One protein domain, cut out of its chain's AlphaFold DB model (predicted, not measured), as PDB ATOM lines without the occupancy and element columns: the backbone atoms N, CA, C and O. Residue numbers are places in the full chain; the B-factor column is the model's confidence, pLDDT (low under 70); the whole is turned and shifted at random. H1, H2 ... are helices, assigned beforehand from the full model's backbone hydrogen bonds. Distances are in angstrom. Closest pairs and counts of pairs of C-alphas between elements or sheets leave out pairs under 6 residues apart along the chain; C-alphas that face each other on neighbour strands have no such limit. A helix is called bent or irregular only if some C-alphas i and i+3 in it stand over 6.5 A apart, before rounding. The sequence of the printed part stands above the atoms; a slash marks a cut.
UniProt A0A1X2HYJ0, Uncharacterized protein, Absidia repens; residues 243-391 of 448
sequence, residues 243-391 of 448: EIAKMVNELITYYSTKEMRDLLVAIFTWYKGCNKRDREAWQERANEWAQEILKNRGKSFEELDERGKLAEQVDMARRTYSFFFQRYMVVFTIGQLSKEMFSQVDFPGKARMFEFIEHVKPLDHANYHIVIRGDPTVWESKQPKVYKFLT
ATOM      1  N   GLU A 243      -9.137 -46.766 155.757       76.69
ATOM      2  CA  GLU A 243      -8.288 -46.034 154.811       76.69
ATOM      3  C   GLU A 243      -7.118 -46.883 154.305       76.69
ATOM      4  O   GLU A 243      -6.887 -46.945 153.096       76.69
ATOM      5  N   ILE A 244      -6.416 -47.598 155.193       80.06
ATOM      6  CA  ILE A 244      -5.330 -48.500 154.780       80.06
ATOM      7  C   ILE A 244      -5.881 -49.662 153.949       80.06
ATOM      8  O   ILE A 244      -5.328 -49.960 152.891       80.06
ATOM      9  N   ALA A 245      -7.004 -50.265 154.354       80.25
ATOM     10  CA  ALA A 245      -7.655 -51.318 153.577       80.25
ATOM     11  C   ALA A 245      -8.050 -50.829 152.175       80.25
ATOM     12  O   ALA A 245      -7.843 -51.539 151.191       80.25
ATOM     13  N   LYS A 246      -8.561 -49.596 152.063       82.44
ATOM     14  CA  LYS A 246      -8.874 -48.964 150.779       82.44
ATOM     15  C   LYS A 246      -7.624 -48.800 149.915       82.44
ATOM     16  O   LYS A 246      -7.653 -49.222 148.764       82.44
ATOM     17  N   MET A 247      -6.524 -48.276 150.462       82.94
ATOM     18  CA  MET A 247      -5.260 -48.134 149.723       82.94
ATOM     19  C   MET A 247      -4.717 -49.484 149.227       82.94
ATOM     20  O   MET A 247      -4.281 -49.598 148.080       82.94
ATOM     21  N   VAL A 248      -4.769 -50.523 150.067       86.38
ATOM     22  CA  VAL A 248      -4.365 -51.888 149.689       86.38
ATOM     23  C   VAL A 248      -5.262 -52.427 148.572       86.38
ATOM     24  O   VAL A 248      -4.760 -52.929 147.567       86.38
ATOM     25  N   ASN A 249      -6.582 -52.278 148.701       84.81
ATOM     26  CA  ASN A 249      -7.530 -52.762 147.701       84.81
ATOM     27  C   ASN A 249      -7.413 -52.011 146.362       84.81
ATOM     28  O   ASN A 249      -7.532 -52.618 145.298       84.81
ATOM     29  N   GLU A 250      -7.135 -50.708 146.392       86.44
ATOM     30  CA  GLU A 250      -6.861 -49.910 145.193       86.44
ATOM     31  C   GLU A 250      -5.613 -50.413 144.459       86.44
ATOM     32  O   GLU A 250      -5.646 -50.562 143.237       86.44
ATOM     33  N   LEU A 251      -4.539 -50.752 145.184       88.75
ATOM     34  CA  LEU A 251      -3.343 -51.361 144.591       88.75
ATOM     35  C   LEU A 251      -3.647 -52.720 143.947       88.75
ATOM     36  O   LEU A 251      -3.224 -52.962 142.815       88.75
ATOM     37  N   ILE A 252      -4.396 -53.586 144.635       87.50
ATOM     38  CA  ILE A 252      -4.791 -54.908 144.118       87.50
ATOM     39  C   ILE A 252      -5.640 -54.764 142.856       87.50
ATOM     40  O   ILE A 252      -5.358 -55.397 141.835       87.50
ATOM     41  N   THR A 253      -6.662 -53.910 142.915       86.88
ATOM     42  CA  THR A 253      -7.592 -53.672 141.807       86.88
ATOM     43  C   THR A 253      -6.847 -53.124 140.600       86.88
ATOM     44  O   THR A 253      -7.012 -53.637 139.497       86.88
ATOM     45  N   TYR A 254      -5.972 -52.138 140.811       87.06
ATOM     46  CA  TYR A 254      -5.165 -51.555 139.747       87.06
ATOM     47  C   TYR A 254      -4.264 -52.599 139.075       87.06
ATOM     48  O   TYR A 254      -4.256 -52.712 137.849       87.06
ATOM     49  N   TYR A 255      -3.554 -53.411 139.863       87.56
ATOM     50  CA  TYR A 255      -2.666 -54.452 139.339       87.56
ATOM     51  C   TYR A 255      -3.412 -55.563 138.588       87.56
ATOM     52  O   TYR A 255      -2.873 -56.152 137.654       87.56
ATOM     53  N   SER A 256      -4.658 -55.839 138.977       85.19
ATOM     54  CA  SER A 256      -5.495 -56.896 138.390       85.19
ATOM     55  C   SER A 256      -6.170 -56.495 137.071       85.19
ATOM     56  O   SER A 256      -6.912 -57.289 136.491       85.19
ATOM     57  N   THR A 257      -5.939 -55.275 136.586       89.81
ATOM     58  CA  THR A 257      -6.518 -54.775 135.334       89.81
ATOM     59  C   THR A 257      -5.954 -55.491 134.102       89.81
ATOM     60  O   THR A 257      -4.823 -55.991 134.089       89.81
ATOM     61  N   LYS A 258      -6.750 -55.527 133.026       89.62
ATOM     62  CA  LYS A 258      -6.316 -56.081 131.737       89.62
ATOM     63  C   LYS A 258      -5.121 -55.296 131.194       89.62
ATOM     64  O   LYS A 258      -4.178 -55.890 130.683       89.62
ATOM     65  N   GLU A 259      -5.153 -53.983 131.358       90.62
ATOM     66  CA  GLU A 259      -4.125 -53.044 130.936       90.62
ATOM     67  C   GLU A 259      -2.776 -53.382 131.585       90.62
ATOM     68  O   GLU A 259      -1.779 -53.536 130.882       90.62
ATOM     69  N   MET A 260      -2.744 -53.604 132.905       88.31
ATOM     70  CA  MET A 260      -1.518 -54.000 133.612       88.31
ATOM     71  C   MET A 260      -0.952 -55.331 133.120       88.31
ATOM     72  O   MET A 260       0.269 -55.476 133.001       88.31
ATOM     73  N   ARG A 261      -1.820 -56.297 132.808       88.69
ATOM     74  CA  ARG A 261      -1.410 -57.580 132.233       88.69
ATOM     75  C   ARG A 261      -0.837 -57.408 130.826       88.69
ATOM     76  O   ARG A 261       0.198 -57.995 130.526       88.69
ATOM     77  N   ASP A 262      -1.485 -56.624 129.973       90.75
ATOM     78  CA  ASP A 262      -1.058 -56.429 128.587       90.75
ATOM     79  C   ASP A 262       0.297 -55.679 128.528       90.75
ATOM     80  O   ASP A 262       1.173 -56.041 127.744       90.75
ATOM     81  N   LEU A 263       0.545 -54.738 129.451       91.69
ATOM     82  CA  LEU A 263       1.862 -54.110 129.651       91.69
ATOM     83  C   LEU A 263       2.948 -55.121 130.059       91.69
ATOM     84  O   LEU A 263       4.078 -55.073 129.575       91.69
ATOM     85  N   LEU A 264       2.603 -56.066 130.931       89.00
ATOM     86  CA  LEU A 264       3.507 -57.126 131.378       89.00
ATOM     87  C   LEU A 264       3.900 -58.042 130.206       89.00
ATOM     88  O   LEU A 264       5.068 -58.392 130.035       89.00
ATOM     89  N   VAL A 265       2.929 -58.367 129.346       92.38
ATOM     90  CA  VAL A 265       3.145 -59.127 128.106       92.38
ATOM     91  C   VAL A 265       4.071 -58.386 127.139       92.38
ATOM     92  O   VAL A 265       4.911 -59.033 126.512       92.38
ATOM     93  N   ALA A 266       3.981 -57.057 127.035       94.00
ATOM     94  CA  ALA A 266       4.901 -56.274 126.207       94.00
ATOM     95  C   ALA A 266       6.360 -56.433 126.669       94.00
ATOM     96  O   ALA A 266       7.233 -56.730 125.851       94.00
ATOM     97  N   ILE A 267       6.619 -56.348 127.983       94.31
ATOM     98  CA  ILE A 267       7.958 -56.577 128.553       94.31
ATOM     99  C   ILE A 267       8.452 -57.993 128.225       94.31
ATOM    100  O   ILE A 267       9.568 -58.160 127.732       94.31
ATOM    101  N   PHE A 268       7.626 -59.022 128.437       92.81
ATOM    102  CA  PHE A 268       8.010 -60.402 128.112       92.81
ATOM    103  C   PHE A 268       8.270 -60.612 126.618       92.81
ATOM    104  O   PHE A 268       9.175 -61.356 126.244       92.81
ATOM    105  N   THR A 269       7.497 -59.948 125.762       94.62
ATOM    106  CA  THR A 269       7.657 -60.013 124.307       94.62
ATOM    107  C   THR A 269       8.974 -59.373 123.883       94.62
ATOM    108  O   THR A 269       9.661 -59.921 123.023       94.62
ATOM    109  N   TRP A 270       9.376 -58.274 124.525       95.62
ATOM    110  CA  TRP A 270      10.658 -57.629 124.252       95.62
ATOM    111  C   TRP A 270      11.850 -58.546 124.531       95.62
ATOM    112  O   TRP A 270      12.761 -58.638 123.707       95.62
ATOM    113  N   TYR A 271      11.820 -59.258 125.658       94.00
ATOM    114  CA  TYR A 271      12.873 -60.195 126.064       94.00
ATOM    115  C   TYR A 271      12.740 -61.600 125.451       94.00
ATOM    116  O   TYR A 271      13.521 -62.499 125.771       94.00
ATOM    117  N   LYS A 272      11.754 -61.830 124.577       92.12
ATOM    118  CA  LYS A 272      11.522 -63.145 123.973       92.12
ATOM    119  C   LYS A 272      12.758 -63.613 123.200       92.12
ATOM    120  O   LYS A 272      13.247 -62.916 122.318       92.12
ATOM    121  N   GLY A 273      13.215 -64.830 123.498       85.00
ATOM    122  CA  GLY A 273      14.387 -65.444 122.862       85.00
ATOM    123  C   GLY A 273      15.713 -65.185 123.582       85.00
ATOM    124  O   GLY A 273      16.693 -65.856 123.272       85.00
ATOM    125  N   CYS A 274      15.750 -64.295 124.578       86.69
ATOM    126  CA  CYS A 274      16.918 -64.119 125.437       86.69
ATOM    127  C   CYS A 274      16.976 -65.217 126.513       86.69
ATOM    128  O   CYS A 274      15.951 -65.660 127.040       86.69
ATOM    129  N   ASN A 275      18.185 -65.649 126.882       83.06
ATOM    130  CA  ASN A 275      18.369 -66.571 127.998       83.06
ATOM    131  C   ASN A 275      18.266 -65.806 129.324       83.06
ATOM    132  O   ASN A 275      19.147 -65.027 129.665       83.06
ATOM    133  N   LYS A 276      17.227 -66.085 130.116       77.12
ATOM    134  CA  LYS A 276      16.993 -65.432 131.416       77.12
ATOM    135  C   LYS A 276      18.140 -65.616 132.426       77.12
ATOM    136  O   LYS A 276      18.261 -64.847 133.375       77.12
ATOM    137  N   ARG A 277      18.967 -66.656 132.268       81.50
ATOM    138  CA  ARG A 277      20.120 -66.918 133.149       81.50
ATOM    139  C   ARG A 277      21.368 -66.132 132.753       81.50
ATOM    140  O   ARG A 277      22.291 -66.050 133.557       81.50
ATOM    141  N   ASP A 278      21.384 -65.566 131.553       89.50
ATOM    142  CA  ASP A 278      22.475 -64.756 131.038       89.50
ATOM    143  C   ASP A 278      22.181 -63.275 131.308       89.50
ATOM    144  O   ASP A 278      21.407 -62.630 130.601       89.50
ATOM    145  N   ARG A 279      22.759 -62.748 132.392       87.69
ATOM    146  CA  ARG A 279      22.515 -61.367 132.831       87.69
ATOM    147  C   ARG A 279      23.087 -60.331 131.866       87.69
ATOM    148  O   ARG A 279      22.531 -59.237 131.793       87.69
ATOM    149  N   GLU A 280      24.165 -60.658 131.159       88.75
ATOM    150  CA  GLU A 280      24.802 -59.746 130.206       88.75
ATOM    151  C   GLU A 280      23.920 -59.598 128.970       88.75
ATOM    152  O   GLU A 280      23.496 -58.482 128.667       88.75
ATOM    153  N   ALA A 281      23.496 -60.715 128.369       88.69
ATOM    154  CA  ALA A 281      22.553 -60.702 127.248       88.69
ATOM    155  C   ALA A 281      21.228 -60.001 127.608       88.69
ATOM    156  O   ALA A 281      20.615 -59.311 126.790       88.69
ATOM    157  N   TRP A 282      20.778 -60.144 128.859       88.81
ATOM    158  CA  TRP A 282      19.582 -59.465 129.350       88.81
ATOM    159  C   TRP A 282      19.759 -57.941 129.418       88.81
ATOM    160  O   TRP A 282      18.870 -57.189 129.010       88.81
ATOM    161  N   GLN A 283      20.913 -57.469 129.894       93.69
ATOM    162  CA  GLN A 283      21.224 -56.041 129.935       93.69
ATOM    163  C   GLN A 283      21.460 -55.466 128.531       93.69
ATOM    164  O   GLN A 283      21.007 -54.357 128.255       93.69
ATOM    165  N   GLU A 284      22.101 -56.206 127.626       93.75
ATOM    166  CA  GLU A 284      22.252 -55.810 126.220       93.75
ATOM    167  C   GLU A 284      20.892 -55.605 125.554       93.75
ATOM    168  O   GLU A 284      20.652 -54.575 124.922       93.75
ATOM    169  N   ARG A 285      19.947 -56.520 125.789       94.50
ATOM    170  CA  ARG A 285      18.586 -56.389 125.265       94.50
ATOM    171  C   ARG A 285      17.843 -55.165 125.814       94.50
ATOM    172  O   ARG A 285      17.043 -54.556 125.097       94.50
ATOM    173  N   ALA A 286      18.102 -54.783 127.063       96.19
ATOM    174  CA  ALA A 286      17.596 -53.537 127.636       96.19
ATOM    175  C   ALA A 286      18.272 -52.299 127.017       96.19
ATOM    176  O   ALA A 286      17.615 -51.287 126.776       96.19
ATOM    177  N   ASN A 287      19.566 -52.380 126.701       96.88
ATOM    178  CA  ASN A 287      20.284 -51.312 126.010       96.88
ATOM    179  C   ASN A 287      19.745 -51.108 124.585       96.88
ATOM    180  O   ASN A 287      19.532 -49.969 124.177       96.88
ATOM    181  N   GLU A 288      19.444 -52.188 123.853       96.38
ATOM    182  CA  GLU A 288      18.782 -52.115 122.542       96.38
ATOM    183  C   GLU A 288      17.435 -51.390 122.612       96.38
ATOM    184  O   GLU A 288      17.127 -50.574 121.743       96.38
ATOM    185  N   TRP A 289      16.633 -51.666 123.646       97.56
ATOM    186  CA  TRP A 289      15.371 -50.957 123.875       97.56
ATOM    187  C   TRP A 289      15.598 -49.457 124.052       97.56
ATOM    188  O   TRP A 289      14.948 -48.653 123.388       97.56
ATOM    189  N   ALA A 290      16.554 -49.076 124.901       96.75
ATOM    190  CA  ALA A 290      16.859 -47.675 125.166       96.75
ATOM    191  C   ALA A 290      17.343 -46.934 123.905       96.75
ATOM    192  O   ALA A 290      16.983 -45.773 123.692       96.75
ATOM    193  N   GLN A 291      18.115 -47.603 123.044       97.25
ATOM    194  CA  GLN A 291      18.524 -47.055 121.747       97.25
ATOM    195  C   GLN A 291      17.334 -46.885 120.791       97.25
ATOM    196  O   GLN A 291      17.238 -45.865 120.109       97.25
ATOM    197  N   GLU A 292      16.395 -47.836 120.764       97.00
ATOM    198  CA  GLU A 292      15.184 -47.727 119.942       97.00
ATOM    199  C   GLU A 292      14.280 -46.573 120.412       97.00
ATOM    200  O   GLU A 292      13.783 -45.810 119.585       97.00
ATOM    201  N   ILE A 293      14.140 -46.370 121.729       96.38
ATOM    202  CA  ILE A 293      13.449 -45.201 122.304       96.38
ATOM    203  C   ILE A 293      14.121 -43.894 121.863       96.38
ATOM    204  O   ILE A 293      13.446 -42.958 121.434       96.38
ATOM    205  N   LEU A 294      15.455 -43.812 121.913       94.44
ATOM    206  CA  LEU A 294      16.178 -42.622 121.452       94.44
ATOM    207  C   LEU A 294      15.971 -42.352 119.959       94.44
ATOM    208  O   LEU A 294      15.735 -41.206 119.579       94.44
ATOM    209  N   LYS A 295      16.037 -43.391 119.124       94.12
ATOM    210  CA  LYS A 295      15.844 -43.305 117.667       94.12
ATOM    211  C   LYS A 295      14.434 -42.840 117.284       94.12
ATOM    212  O   LYS A 295      14.253 -42.217 116.236       94.12
ATOM    213  N   ASN A 296      13.443 -43.156 118.110       92.88
ATOM    214  CA  ASN A 296      12.037 -42.842 117.861       92.88
ATOM    215  C   ASN A 296      11.542 -41.591 118.594       92.88
ATOM    216  O   ASN A 296      10.400 -41.175 118.411       92.88
ATOM    217  N   ARG A 297      12.417 -40.937 119.362       90.69
ATOM    218  CA  ARG A 297      12.097 -39.718 120.097       90.69
ATOM    219  C   ARG A 297      11.573 -38.624 119.162       90.69
ATOM    220  O   ARG A 297      12.268 -38.189 118.250       90.69
ATOM    221  N   GLY A 298      10.368 -38.136 119.454       88.38
ATOM    222  CA  GLY A 298       9.722 -37.048 118.711       88.38
ATOM    223  C   GLY A 298       8.854 -37.492 117.531       88.38
ATOM    224  O   GLY A 298       8.249 -36.627 116.907       88.38
ATOM    225  N   LYS A 299       8.762 -38.798 117.249       92.88
ATOM    226  CA  LYS A 299       7.819 -39.359 116.271       92.88
ATOM    227  C   LYS A 299       6.452 -39.609 116.909       92.88
ATOM    228  O   LYS A 299       6.378 -39.899 118.107       92.88
ATOM    229  N   SER A 300       5.375 -39.519 116.130       90.31
ATOM    230  CA  SER A 300       4.039 -39.937 116.576       90.31
ATOM    231  C   SER A 300       3.911 -41.465 116.572       90.31
ATOM    232  O   SER A 300       4.677 -42.157 115.905       90.31
ATOM    233  N   PHE A 301       2.940 -42.018 117.307       86.88
ATOM    234  CA  PHE A 301       2.756 -43.473 117.405       86.88
ATOM    235  C   PHE A 301       2.455 -44.127 116.043       86.88
ATOM    236  O   PHE A 301       2.835 -45.271 115.795       86.88
ATOM    237  N   GLU A 302       1.798 -43.391 115.144       92.56
ATOM    238  CA  GLU A 302       1.482 -43.813 113.777       92.56
ATOM    239  C   GLU A 302       2.721 -43.878 112.873       92.56
ATOM    240  O   GLU A 302       2.741 -44.659 111.924       92.56
ATOM    241  N   GLU A 303       3.758 -43.092 113.175       91.44
ATOM    242  CA  GLU A 303       5.022 -43.037 112.428       91.44
ATOM    243  C   GLU A 303       6.017 -44.130 112.853       91.44
ATOM    244  O   GLU A 303       7.075 -44.293 112.237       91.44
ATOM    245  N   LEU A 304       5.709 -44.874 113.919       92.88
ATOM    246  CA  LEU A 304       6.565 -45.935 114.436       92.88
ATOM    247  C   LEU A 304       6.385 -47.231 113.644       92.88
ATOM    248  O   LEU A 304       5.268 -47.657 113.344       92.88
ATOM    249  N   ASP A 305       7.499 -47.908 113.370       94.12
ATOM    250  CA  ASP A 305       7.460 -49.303 112.942       94.12
ATOM    251  C   ASP A 305       7.034 -50.218 114.109       94.12
ATOM    252  O   ASP A 305       6.927 -49.798 115.264       94.12
ATOM    253  N   GLU A 306       6.770 -51.493 113.824       94.62
ATOM    254  CA  GLU A 306       6.309 -52.444 114.846       94.62
ATOM    255  C   GLU A 306       7.296 -52.589 116.018       94.62
ATOM    256  O   GLU A 306       6.882 -52.773 117.166       94.62
ATOM    257  N   ARG A 307       8.604 -52.449 115.761       93.81
ATOM    258  CA  ARG A 307       9.637 -52.509 116.805       93.81
ATOM    259  C   ARG A 307       9.597 -51.263 117.691       93.81
ATOM    260  O   ARG A 307       9.684 -51.397 118.911       93.81
ATOM    261  N   GLY A 308       9.423 -50.082 117.105       94.19
ATOM    262  CA  GLY A 308       9.257 -48.813 117.807       94.19
ATOM    263  C   GLY A 308       7.980 -48.775 118.644       94.19
ATOM    264  O   GLY A 308       8.036 -48.405 119.814       94.19
ATOM    265  N   LYS A 309       6.849 -49.250 118.104       95.31
ATOM    266  CA  LYS A 309       5.590 -49.373 118.864       95.31
ATOM    267  C   LYS A 309       5.752 -50.281 120.078       95.31
ATOM    268  O   LYS A 309       5.306 -49.930 121.169       95.31
ATOM    269  N   LEU A 310       6.407 -51.431 119.904       94.88
ATOM    270  CA  LEU A 310       6.693 -52.332 121.016       94.88
ATOM    271  C   LEU A 310       7.624 -51.670 122.045       94.88
ATOM    272  O   LEU A 310       7.378 -51.799 123.241       94.88
ATOM    273  N   ALA A 311       8.653 -50.935 121.612       95.94
ATOM    274  CA  ALA A 311       9.556 -50.228 122.519       95.94
ATOM    275  C   ALA A 311       8.821 -49.177 123.375       95.94
ATOM    276  O   ALA A 311       9.032 -49.132 124.588       95.94
ATOM    277  N   GLU A 312       7.910 -48.398 122.784       94.50
ATOM    278  CA  GLU A 312       7.056 -47.442 123.508       94.50
ATOM    279  C   GLU A 312       6.116 -48.139 124.503       94.50
ATOM    280  O   GLU A 312       5.980 -47.710 125.652       94.50
ATOM    281  N   GLN A 313       5.509 -49.267 124.115       95.00
ATOM    282  CA  GLN A 313       4.697 -50.076 125.033       95.00
ATOM    283  C   GLN A 313       5.522 -50.606 126.214       95.00
ATOM    284  O   GLN A 313       5.047 -50.600 127.351       95.00
ATOM    285  N   VAL A 314       6.768 -51.022 125.969       96.69
ATOM    286  CA  VAL A 314       7.712 -51.448 127.012       96.69
ATOM    287  C   VAL A 314       8.092 -50.283 127.925       96.69
ATOM    288  O   VAL A 314       8.172 -50.483 129.136       96.69
ATOM    289  N   ASP A 315       8.272 -49.063 127.406       96.38
ATOM    290  CA  ASP A 315       8.533 -47.892 128.255       96.38
ATOM    291  C   ASP A 315       7.331 -47.552 129.138       96.38
ATOM    292  O   ASP A 315       7.480 -47.321 130.342       96.38
ATOM    293  N   MET A 316       6.123 -47.589 128.569       94.38
ATOM    294  CA  MET A 316       4.891 -47.403 129.332       94.38
ATOM    295  C   MET A 316       4.771 -48.457 130.438       94.38
ATOM    296  O   MET A 316       4.474 -48.122 131.589       94.38
ATOM    297  N   ALA A 317       5.069 -49.718 130.119       95.19
ATOM    298  CA  ALA A 317       5.076 -50.808 131.083       95.19
ATOM    299  C   ALA A 317       6.112 -50.568 132.191       95.19
ATOM    300  O   ALA A 317       5.755 -50.581 133.368       95.19
ATOM    301  N   ARG A 318       7.365 -50.259 131.836       96.25
ATOM    302  CA  ARG A 318       8.454 -49.943 132.776       96.25
ATOM    303  C   ARG A 318       8.036 -48.857 133.767       96.25
ATOM    304  O   ARG A 318       8.110 -49.071 134.974       96.25
ATOM    305  N   ARG A 319       7.539 -47.713 133.278       94.88
ATOM    306  CA  ARG A 319       7.077 -46.599 134.128       94.88
ATOM    307  C   ARG A 319       5.947 -47.032 135.055       94.88
ATOM    308  O   ARG A 319       6.004 -46.774 136.255       94.88
ATOM    309  N   THR A 320       4.937 -47.695 134.501       93.19
ATOM    310  CA  THR A 320       3.733 -48.089 135.240       93.19
ATOM    311  C   THR A 320       4.064 -49.074 136.360       93.19
ATOM    312  O   THR A 320       3.638 -48.882 137.499       93.19
ATOM    313  N   TYR A 321       4.893 -50.080 136.076       93.62
ATOM    314  CA  TYR A 321       5.338 -51.051 137.074       93.62
ATOM    315  C   TYR A 321       6.238 -50.419 138.137       93.62
ATOM    316  O   TYR A 321       6.040 -50.674 139.327       93.62
ATOM    317  N   SER A 322       7.175 -49.549 137.744       94.00
ATOM    318  CA  SER A 322       8.010 -48.824 138.706       94.00
ATOM    319  C   SER A 322       7.160 -47.960 139.642       94.00
ATOM    320  O   SER A 322       7.369 -48.000 140.855       94.00
ATOM    321  N   PHE A 323       6.142 -47.256 139.132       92.62
ATOM    322  CA  PHE A 323       5.208 -46.503 139.974       92.62
ATOM    323  C   PHE A 323       4.368 -47.400 140.881       92.62
ATOM    324  O   PHE A 323       4.195 -47.079 142.058       92.62
ATOM    325  N   PHE A 324       3.866 -48.524 140.367       94.06
ATOM    326  CA  PHE A 324       3.105 -49.481 141.165       94.06
ATOM    327  C   PHE A 324       3.921 -49.978 142.365       94.06
ATOM    328  O   PHE A 324       3.473 -49.854 143.505       94.06
ATOM    329  N   PHE A 325       5.145 -50.469 142.143       94.81
ATOM    330  CA  PHE A 325       5.967 -51.000 143.231       94.81
ATOM    331  C   PHE A 325       6.489 -49.909 144.177       94.81
ATOM    332  O   PHE A 325       6.660 -50.169 145.366       94.81
ATOM    333  N   GLN A 326       6.697 -48.677 143.698       92.56
ATOM    334  CA  GLN A 326       6.989 -47.538 144.575       92.56
ATOM    335  C   GLN A 326       5.811 -47.219 145.499       92.56
ATOM    336  O   GLN A 326       6.017 -47.015 146.694       92.56
ATOM    337  N   ARG A 327       4.575 -47.221 144.981       90.31
ATOM    338  CA  ARG A 327       3.372 -47.041 145.808       90.31
ATOM    339  C   ARG A 327       3.189 -48.192 146.787       90.31
ATOM    340  O   ARG A 327       2.916 -47.938 147.953       90.31
ATOM    341  N   TYR A 328       3.404 -49.429 146.341       92.31
ATOM    342  CA  TYR A 328       3.405 -50.597 147.219       92.31
ATOM    343  C   TYR A 328       4.408 -50.435 148.367       92.31
ATOM    344  O   TYR A 328       4.023 -50.594 149.519       92.31
ATOM    345  N   MET A 329       5.656 -50.050 148.073       91.31
ATOM    346  CA  MET A 329       6.675 -49.780 149.091       91.31
ATOM    347  C   MET A 329       6.196 -48.724 150.088       91.31
ATOM    348  O   MET A 329       6.282 -48.957 151.287       91.31
ATOM    349  N   VAL A 330       5.665 -47.592 149.610       86.31
ATOM    350  CA  VAL A 330       5.149 -46.533 150.490       86.31
ATOM    351  C   VAL A 330       4.067 -47.090 151.407       86.31
ATOM    352  O   VAL A 330       4.243 -47.014 152.618       86.31
ATOM    353  N   VAL A 331       3.021 -47.717 150.855       85.75
ATOM    354  CA  VAL A 331       1.906 -48.270 151.641       85.75
ATOM    355  C   VAL A 331       2.409 -49.302 152.651       85.75
ATOM    356  O   VAL A 331       2.095 -49.193 153.831       85.75
ATOM    357  N   PHE A 332       3.282 -50.219 152.232       84.75
ATOM    358  CA  PHE A 332       3.883 -51.233 153.100       84.75
ATOM    359  C   PHE A 332       4.693 -50.628 154.260       84.75
ATOM    360  O   PHE A 332       4.751 -51.194 155.353       84.75
ATOM    361  N   THR A 333       5.322 -49.470 154.044       80.00
ATOM    362  CA  THR A 333       6.101 -48.762 155.071       80.00
ATOM    363  C   THR A 333       5.271 -47.866 155.993       80.00
ATOM    364  O   THR A 333       5.826 -47.402 156.983       80.00
ATOM    365  N   ILE A 334       3.974 -47.645 155.722       75.38
ATOM    366  CA  ILE A 334       3.108 -46.767 156.541       75.38
ATOM    367  C   ILE A 334       2.997 -47.264 157.987       75.38
ATOM    368  O   ILE A 334       2.925 -46.454 158.903       75.38
ATOM    369  N   GLY A 335       2.990 -48.578 158.211       69.44
ATOM    370  CA  GLY A 335       2.887 -49.123 159.562       69.44
ATOM    371  C   GLY A 335       2.687 -50.631 159.593       69.44
ATOM    372  O   GLY A 335       2.550 -51.283 158.554       69.44
ATOM    373  N   GLN A 336       2.666 -51.195 160.800       68.69
ATOM    374  CA  GLN A 336       2.527 -52.638 161.011       68.69
ATOM    375  C   GLN A 336       1.185 -53.176 160.485       68.69
ATOM    376  O   GLN A 336       1.165 -54.230 159.852       68.69
ATOM    377  N   LEU A 337       0.106 -52.402 160.616       74.62
ATOM    378  CA  LEU A 337      -1.211 -52.694 160.051       74.62
ATOM    379  C   LEU A 337      -1.160 -52.996 158.549       74.62
ATOM    380  O   LEU A 337      -1.767 -53.959 158.086       74.62
ATOM    381  N   SER A 338      -0.430 -52.192 157.772       77.44
ATOM    382  CA  SER A 338      -0.327 -52.423 156.329       77.44
ATOM    383  C   SER A 338       0.377 -53.746 156.028       77.44
ATOM    384  O   SER A 338      -0.066 -54.491 155.155       77.44
ATOM    385  N   LYS A 339       1.431 -54.077 156.784       80.38
ATOM    386  CA  LYS A 339       2.153 -55.349 156.644       80.38
ATOM    387  C   LYS A 339       1.255 -56.540 156.976       80.38
ATOM    388  O   LYS A 339       1.258 -57.522 156.239       80.38
ATOM    389  N   GLU A 340       0.461 -56.433 158.040       75.50
ATOM    390  CA  GLU A 340      -0.534 -57.442 158.415       75.50
ATOM    391  C   GLU A 340      -1.576 -57.629 157.309       75.50
ATOM    392  O   GLU A 340      -1.820 -58.760 156.890       75.50
ATOM    393  N   MET A 341      -2.126 -56.542 156.763       80.44
ATOM    394  CA  MET A 341      -3.082 -56.618 155.654       80.44
ATOM    395  C   MET A 341      -2.467 -57.278 154.418       80.44
ATOM    396  O   MET A 341      -3.069 -58.192 153.861       80.44
ATOM    397  N   PHE A 342      -1.251 -56.891 154.019       82.56
ATOM    398  CA  PHE A 342      -0.565 -57.519 152.886       82.56
ATOM    399  C   PHE A 342      -0.254 -59.005 153.119       82.56
ATOM    400  O   PHE A 342      -0.302 -59.787 152.169       82.56
ATOM    401  N   SER A 343       0.005 -59.415 154.366       78.38
ATOM    402  CA  SER A 343       0.234 -60.826 154.712       78.38
ATOM    403  C   SER A 343      -1.003 -61.709 154.497       78.38
ATOM    404  O   SER A 343      -0.857 -62.904 154.254       78.38
ATOM    405  N   GLN A 344      -2.209 -61.130 154.524       78.00
ATOM    406  CA  GLN A 344      -3.467 -61.869 154.357       78.00
ATOM    407  C   GLN A 344      -3.870 -62.082 152.893       78.00
ATOM    408  O   GLN A 344      -4.680 -62.960 152.608       78.00
ATOM    409  N   VAL A 345      -3.333 -61.290 151.961       76.69
ATOM    410  CA  VAL A 345      -3.815 -61.236 150.565       76.69
ATOM    411  C   VAL A 345      -2.830 -61.806 149.534       76.69
ATOM    412  O   VAL A 345      -3.102 -61.717 148.342       76.69
ATOM    413  N   ASP A 346      -1.696 -62.371 149.973       76.31
ATOM    414  CA  ASP A 346      -0.580 -62.849 149.123       76.31
ATOM    415  C   ASP A 346      -0.296 -61.917 147.924       76.31
ATOM    416  O   ASP A 346      -0.268 -62.320 146.757       76.31
ATOM    417  N   PHE A 347      -0.142 -60.618 148.213       80.62
ATOM    418  CA  PHE A 347      -0.059 -59.585 147.186       80.62
ATOM    419  C   PHE A 347       0.992 -58.494 147.482       80.62
ATOM    420  O   PHE A 347       1.022 -57.956 148.591       80.62
ATOM    421  N   PRO A 348       1.794 -58.083 146.476       80.25
ATOM    422  CA  PRO A 348       2.036 -58.799 145.227       80.25
ATOM    423  C   PRO A 348       2.839 -60.071 145.530       80.25
ATOM    424  O   PRO A 348       3.811 -60.038 146.280       80.25
ATOM    425  N   GLY A 349       2.452 -61.208 144.951       85.00
ATOM    426  CA  GLY A 349       3.150 -62.470 145.205       85.00
ATOM    427  C   GLY A 349       4.651 -62.392 144.880       85.00
ATOM    428  O   GLY A 349       5.075 -61.684 143.961       85.00
ATOM    429  N   LYS A 350       5.477 -63.166 145.597       85.19
ATOM    430  CA  LYS A 350       6.957 -63.144 145.481       85.19
ATOM    431  C   LYS A 350       7.463 -63.292 144.047       85.19
ATOM    432  O   LYS A 350       8.425 -62.631 143.666       85.19
ATOM    433  N   ALA A 351       6.815 -64.142 143.251       86.56
ATOM    434  CA  ALA A 351       7.157 -64.327 141.843       86.56
ATOM    435  C   ALA A 351       7.054 -63.013 141.053       86.56
ATOM    436  O   ALA A 351       7.946 -62.704 140.272       86.56
ATOM    437  N   ARG A 352       6.030 -62.194 141.325       88.88
ATOM    438  CA  ARG A 352       5.828 -60.896 140.667       88.88
ATOM    439  C   ARG A 352       6.861 -59.863 141.094       88.88
ATOM    440  O   ARG A 352       7.342 -59.105 140.259       88.88
ATOM    441  N   MET A 353       7.244 -59.859 142.371       92.69
ATOM    442  CA  MET A 353       8.336 -59.009 142.854       92.69
ATOM    443  C   MET A 353       9.666 -59.372 142.176       92.69
ATOM    444  O   MET A 353      10.392 -58.486 141.732       92.69
ATOM    445  N   PHE A 354       9.966 -60.670 142.046       90.44
ATOM    446  CA  PHE A 354      11.139 -61.141 141.306       90.44
ATOM    447  C   PHE A 354      11.088 -60.753 139.832       90.44
ATOM    448  O   PHE A 354      12.064 -60.218 139.319       90.44
ATOM    449  N   GLU A 355       9.956 -60.981 139.166       90.62
ATOM    450  CA  GLU A 355       9.766 -60.605 137.766       90.62
ATOM    451  C   GLU A 355      10.006 -59.108 137.558       90.62
ATOM    452  O   GLU A 355      10.740 -58.736 136.647       90.62
ATOM    453  N   PHE A 356       9.474 -58.251 138.430       94.38
ATOM    454  CA  PHE A 356       9.730 -56.816 138.372       94.38
ATOM    455  C   PHE A 356      11.223 -56.486 138.476       94.38
ATOM    456  O   PHE A 356      11.753 -55.780 137.620       94.38
ATOM    457  N   ILE A 357      11.921 -57.029 139.480       94.19
ATOM    458  CA  ILE A 357      13.361 -56.791 139.648       94.19
ATOM    459  C   ILE A 357      14.132 -57.277 138.415       94.19
ATOM    460  O   ILE A 357      14.989 -56.562 137.910       94.19
ATOM    461  N   GLU A 358      13.832 -58.471 137.908       92.00
ATOM    462  CA  GLU A 358      14.583 -59.085 136.809       92.00
ATOM    463  C   GLU A 358      14.325 -58.431 135.448       92.00
ATOM    464  O   GLU A 358      15.230 -58.387 134.619       92.00
ATOM    465  N   HIS A 359      13.114 -57.934 135.188       92.81
ATOM    466  CA  HIS A 359      12.750 -57.428 133.861       92.81
ATOM    467  C   HIS A 359      12.782 -55.901 133.782       92.81
ATOM    468  O   HIS A 359      13.120 -55.360 132.729       92.81
ATOM    469  N   VAL A 360      12.465 -55.202 134.878       95.88
ATOM    470  CA  VAL A 360      12.360 -53.735 134.896       95.88
ATOM    471  C   VAL A 360      13.657 -53.069 135.349       95.88
ATOM    472  O   VAL A 360      14.042 -52.072 134.743       95.88
ATOM    473  N   LYS A 361      14.399 -53.631 136.320       95.44
ATOM    474  CA  LYS A 361      15.690 -53.053 136.758       95.44
ATOM    475  C   LYS A 361      16.681 -52.849 135.597       95.44
ATOM    476  O   LYS A 361      17.268 -51.768 135.538       95.44
ATOM    477  N   PRO A 362      16.855 -53.801 134.657       95.44
ATOM    478  CA  PRO A 362      17.746 -53.612 133.509       95.44
ATOM    479  C   PRO A 362      17.278 -52.500 132.564       95.44
ATOM    480  O   PRO A 362      18.109 -51.752 132.049       95.44
ATOM    481  N   LEU A 363      15.959 -52.350 132.376       97.19
ATOM    482  CA  LEU A 363      15.367 -51.269 131.579       97.19
ATOM    483  C   LEU A 363      15.571 -49.909 132.253       97.19
ATOM    484  O   LEU A 363      15.934 -48.947 131.589       97.19
ATOM    485  N   ASP A 364      15.384 -49.816 133.571       97.00
ATOM    486  CA  ASP A 364      15.647 -48.586 134.323       97.00
ATOM    487  C   ASP A 364      17.134 -48.208 134.296       97.00
ATOM    488  O   ASP A 364      17.461 -47.030 134.132       97.00
ATOM    489  N   HIS A 365      18.028 -49.196 134.387       96.25
ATOM    490  CA  HIS A 365      19.467 -48.996 134.241       96.25
ATOM    491  C   HIS A 365      19.829 -48.501 132.830       96.25
ATOM    492  O   HIS A 365      20.523 -47.493 132.692       96.25
ATOM    493  N   ALA A 366      19.291 -49.136 131.782       96.81
ATOM    494  CA  ALA A 366      19.490 -48.716 130.395       96.81
ATOM    495  C   ALA A 366      18.915 -47.313 130.133       96.81
ATOM    496  O   ALA A 366      19.563 -46.484 129.500       96.81
ATOM    497  N   ASN A 367      17.733 -47.000 130.670       96.94
ATOM    498  CA  ASN A 367      17.136 -45.669 130.580       96.94
ATOM    499  C   ASN A 367      18.019 -44.607 131.256       96.94
ATOM    500  O   ASN A 367      18.254 -43.546 130.681       96.94
ATOM    501  N   TYR A 368      18.532 -44.888 132.456       96.38
ATOM    502  CA  TYR A 368      19.444 -43.983 133.151       96.38
ATOM    503  C   TYR A 368      20.728 -43.750 132.351       96.38
ATOM    504  O   TYR A 368      21.110 -42.605 132.120       96.38
ATOM    505  N   HIS A 369      21.364 -44.822 131.883       96.31
ATOM    506  CA  HIS A 369      22.645 -44.732 131.198       96.31
ATOM    507  C   HIS A 369      22.534 -44.129 129.789       96.31
ATOM    508  O   HIS A 369      23.280 -43.218 129.444       96.31
ATOM    509  N   ILE A 370      21.592 -44.603 128.973       95.75
ATOM    510  CA  ILE A 370      21.525 -44.293 127.538       95.75
ATOM    511  C   ILE A 370      20.586 -43.114 127.269       95.75
ATOM    512  O   ILE A 370      20.981 -42.143 126.623       95.75
ATOM    513  N   VAL A 371      19.351 -43.166 127.778       93.25
ATOM    514  CA  VAL A 371      18.323 -42.155 127.468       93.25
ATOM    515  C   VAL A 371      18.587 -40.850 128.220       93.25
ATOM    516  O   VAL A 371      18.539 -39.770 127.630       93.25
ATOM    517  N   ILE A 372      18.886 -40.948 129.519       93.69
ATOM    518  CA  ILE A 372      19.165 -39.800 130.396       93.69
ATOM    519  C   ILE A 372      20.636 -39.357 130.299       93.69
ATOM    520  O   ILE A 372      20.938 -38.208 130.617       93.69
ATOM    521  N   ARG A 373      21.535 -40.221 129.795       93.12
ATOM    522  CA  ARG A 373      22.996 -39.999 129.735       93.12
ATOM    523  C   ARG A 373      23.641 -39.873 131.118       93.12
ATOM    524  O   ARG A 373      24.531 -39.053 131.333       93.12
ATOM    525  N   GLY A 374      23.156 -40.667 132.067       92.56
ATOM    526  CA  GLY A 374      23.737 -40.804 133.395       92.56
ATOM    527  C   GLY A 374      25.038 -41.608 133.389       92.56
ATOM    528  O   GLY A 374      25.260 -42.470 132.534       92.56
ATOM    529  N   ASP A 375      25.887 -41.338 134.379       93.19
ATOM    530  CA  ASP A 375      27.128 -42.076 134.605       93.19
ATOM    531  C   ASP A 375      26.817 -43.465 135.199       93.19
ATOM    532  O   ASP A 375      26.328 -43.552 136.330       93.19
ATOM    533  N   PRO A 376      27.092 -44.568 134.475       90.06
ATOM    534  CA  PRO A 376      26.738 -45.911 134.928       90.06
ATOM    535  C   PRO A 376      27.483 -46.317 136.207       90.06
ATOM    536  O   PRO A 376      26.977 -47.142 136.966       90.06
ATOM    537  N   THR A 377      28.641 -45.714 136.503       91.81
ATOM    538  CA  THR A 377      29.448 -46.063 137.684       91.81
ATOM    539  C   THR A 377      28.771 -45.685 139.003       91.81
ATOM    540  O   THR A 377      29.039 -46.301 140.036       91.81
ATOM    541  N   VAL A 378      27.832 -44.731 138.980       94.06
ATOM    542  CA  VAL A 378      27.086 -44.282 140.166       94.06
ATOM    543  C   VAL A 378      25.662 -44.838 140.238       94.06
ATOM    544  O   VAL A 378      24.909 -44.455 141.143       94.06
ATOM    545  N   TRP A 379      25.282 -45.750 139.333       92.38
ATOM    546  CA  TRP A 379      23.928 -46.309 139.245       92.38
ATOM    547  C   TRP A 379      23.409 -46.835 140.584       92.38
ATOM    548  O   TRP A 379      22.287 -46.517 140.967       92.38
ATOM    549  N   GLU A 380      24.226 -47.561 141.346       92.12
ATOM    550  CA  GLU A 380      23.806 -48.141 142.628       92.12
ATOM    551  C   GLU A 380      23.291 -47.087 143.628       92.12
ATOM    552  O   GLU A 380      22.379 -47.373 144.406       92.12
ATOM    553  N   SER A 381      23.806 -45.851 143.565       91.19
ATOM    554  CA  SER A 381      23.353 -44.719 144.391       91.19
ATOM    555  C   SER A 381      22.128 -43.985 143.828       91.19
ATOM    556  O   SER A 381      21.432 -43.276 144.558       91.19
ATOM    557  N   LYS A 382      21.870 -44.130 142.524       92.50
ATOM    558  CA  LYS A 382      20.787 -43.458 141.787       92.50
ATOM    559  C   LYS A 382      19.594 -44.367 141.511       92.50
ATOM    560  O   LYS A 382      18.531 -43.861 141.151       92.50
ATOM    561  N   GLN A 383      19.745 -45.677 141.691       92.94
ATOM    562  CA  GLN A 383      18.671 -46.629 141.460       92.94
ATOM    563  C   GLN A 383      17.474 -46.338 142.387       92.94
ATOM    564  O   GLN A 383      17.652 -45.983 143.559       92.94
ATOM    565  N   PRO A 384      16.235 -46.522 141.906       94.62
ATOM    566  CA  PRO A 384      15.044 -46.447 142.741       94.62
ATOM    567  C   PRO A 384      15.133 -47.339 143.993       94.62
ATOM    568  O   PRO A 384      15.401 -48.538 143.904       94.62
ATOM    569  N   LYS A 385      14.826 -46.770 145.171       94.12
ATOM    570  CA  LYS A 385      14.880 -47.472 146.475       94.12
ATOM    571  C   LYS A 385      14.032 -48.748 146.528       94.12
ATOM    572  O   LYS A 385      14.341 -49.660 147.293       94.12
ATOM    573  N   VAL A 386      12.998 -48.820 145.689       94.44
ATOM    574  CA  VAL A 386      12.090 -49.966 145.577       94.44
ATOM    575  C   VAL A 386      12.819 -51.278 145.261       94.44
ATOM    576  O   VAL A 386      12.434 -52.318 145.781       94.44
ATOM    577  N   TYR A 387      13.914 -51.248 144.492       95.50
ATOM    578  CA  TYR A 387      14.674 -52.461 144.167       95.50
ATOM    579  C   TYR A 387      15.341 -53.075 145.396       95.50
ATOM    580  O   TYR A 387      15.252 -54.286 145.615       95.50
ATOM    581  N   LYS A 388      15.974 -52.231 146.219       93.19
ATOM    582  CA  LYS A 388      16.577 -52.655 147.484       93.19
ATOM    583  C   LYS A 388      15.504 -53.167 148.441       93.19
ATOM    584  O   LYS A 388      15.611 -54.286 148.922       93.19
ATOM    585  N   PHE A 389      14.428 -52.397 148.612       93.12
ATOM    586  CA  PHE A 389      13.290 -52.774 149.451       93.12
ATOM    587  C   PHE A 389      12.725 -54.165 149.107       93.12
ATOM    588  O   PHE A 389      12.594 -55.007 149.992       93.12
ATOM    589  N   LEU A 390      12.432 -54.437 147.830       93.38
ATOM    590  CA  LEU A 390      11.881 -55.732 147.416       93.38
ATOM    591  C   LEU A 390      12.891 -56.875 147.582       93.38
ATOM    592  O   LEU A 390      12.510 -57.977 147.968       93.38
ATOM    593  N   THR A 391      14.177 -56.623 147.321       91.75
ATOM    594  CA  THR A 391      15.238 -57.624 147.514       91.75
ATOM    595  C   THR A 391      15.354 -58.019 148.986       91.75
ATOM    596  O   THR A 391      15.349 -59.211 149.303       91.75
TER     597      THR A 391
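This is residues 243 to 391 of the 448 residues of an uncharacterized protein of Absidia repens (UniProt A0A1X2HYJ0). One long helix, H4, runs through the length of the domain as a spine, with shorter helices round it: H1 and H2 pack on one side, H2 crossing it steeply, while H6 crosses it on another side with H3 and H8 packed on both H4 and H6. H5 makes a corner at one end of H4, and H7 packs on H6 alone. The printed part has 149 residues with eight named helices, H1 to H8 in chain order, and no named strand: the class is all helix, the packing mostly crossed. It is compact, with a radius of gyration of the C-alphas of 16.4 A and spans of 46 by 36 by 29 A.

H4, residues 306 to 333, is the hub, touching six other helices. With residues 310 to 318 it touches H2, residues 258 to 270, at a steep tilt of 59 degrees; the closest C-alphas, of Leu 263 and Ala 317, are 4.8 A apart. H1, residues 243 to 255, touches H4 at a shallow tilt of 19 degrees, opposite ways, closest at the C-alphas of Leu 251 and Tyr 328, 7.3 A. H6, residues 350 to 371, has a kink of 26 degrees near residue 359 and touches H4 at a steep tilt of 60 degrees, closest at the C-alphas of Arg 318 and Val 360, 5.8 A. H3, residues 279 to 296, touches H6, with the C-alphas of Ala 286 and Leu 363 5.1 A apart, and also H4, with those of Trp 289 and Ala 311 6.0 A apart. H8, residues 385 to 391, is about perpendicular to H4 at 81 degrees; they touch, closest at the C-alphas of Gln 326 and Val 386, 5.7 A. H5, residues 336 to 344, touches H4 only at the corner, closest at the C-alphas of Phe 332 and Ser 338, 5.4 A. H7, residues 376 to 382, touches H6, closest at the C-alphas of His 369 and Pro 376, 5.7 A, and is apart from H4. In H1, H2, H3, H4, H5 and H8 every O i to N i+4 pair is within hydrogen-bond range; in H6 it is 16 of 18, in H7 1 of 3, beside 3 of 4 O i to N i+3 pairs.

H4 is 40.4 A long, from C-alpha 306 at (6.309, -52.444, 114.846) to C-alpha 333 at (6.101, -48.762, 155.071). H6 measures 29.9 A and H3 26.0 A. H7 is irregular: C-alphas 377 and 380 are 7.8 A apart. H1 begins at C-alpha 243, (-8.288, -46.034, 154.811).

The C-alphas farthest apart, of Glu 303 and Gln 336, are 49.6 A apart. The printed part has no cut and no long link. Mean pLDDT of the printed part is 90.1; residues 335 to 336 are under 70.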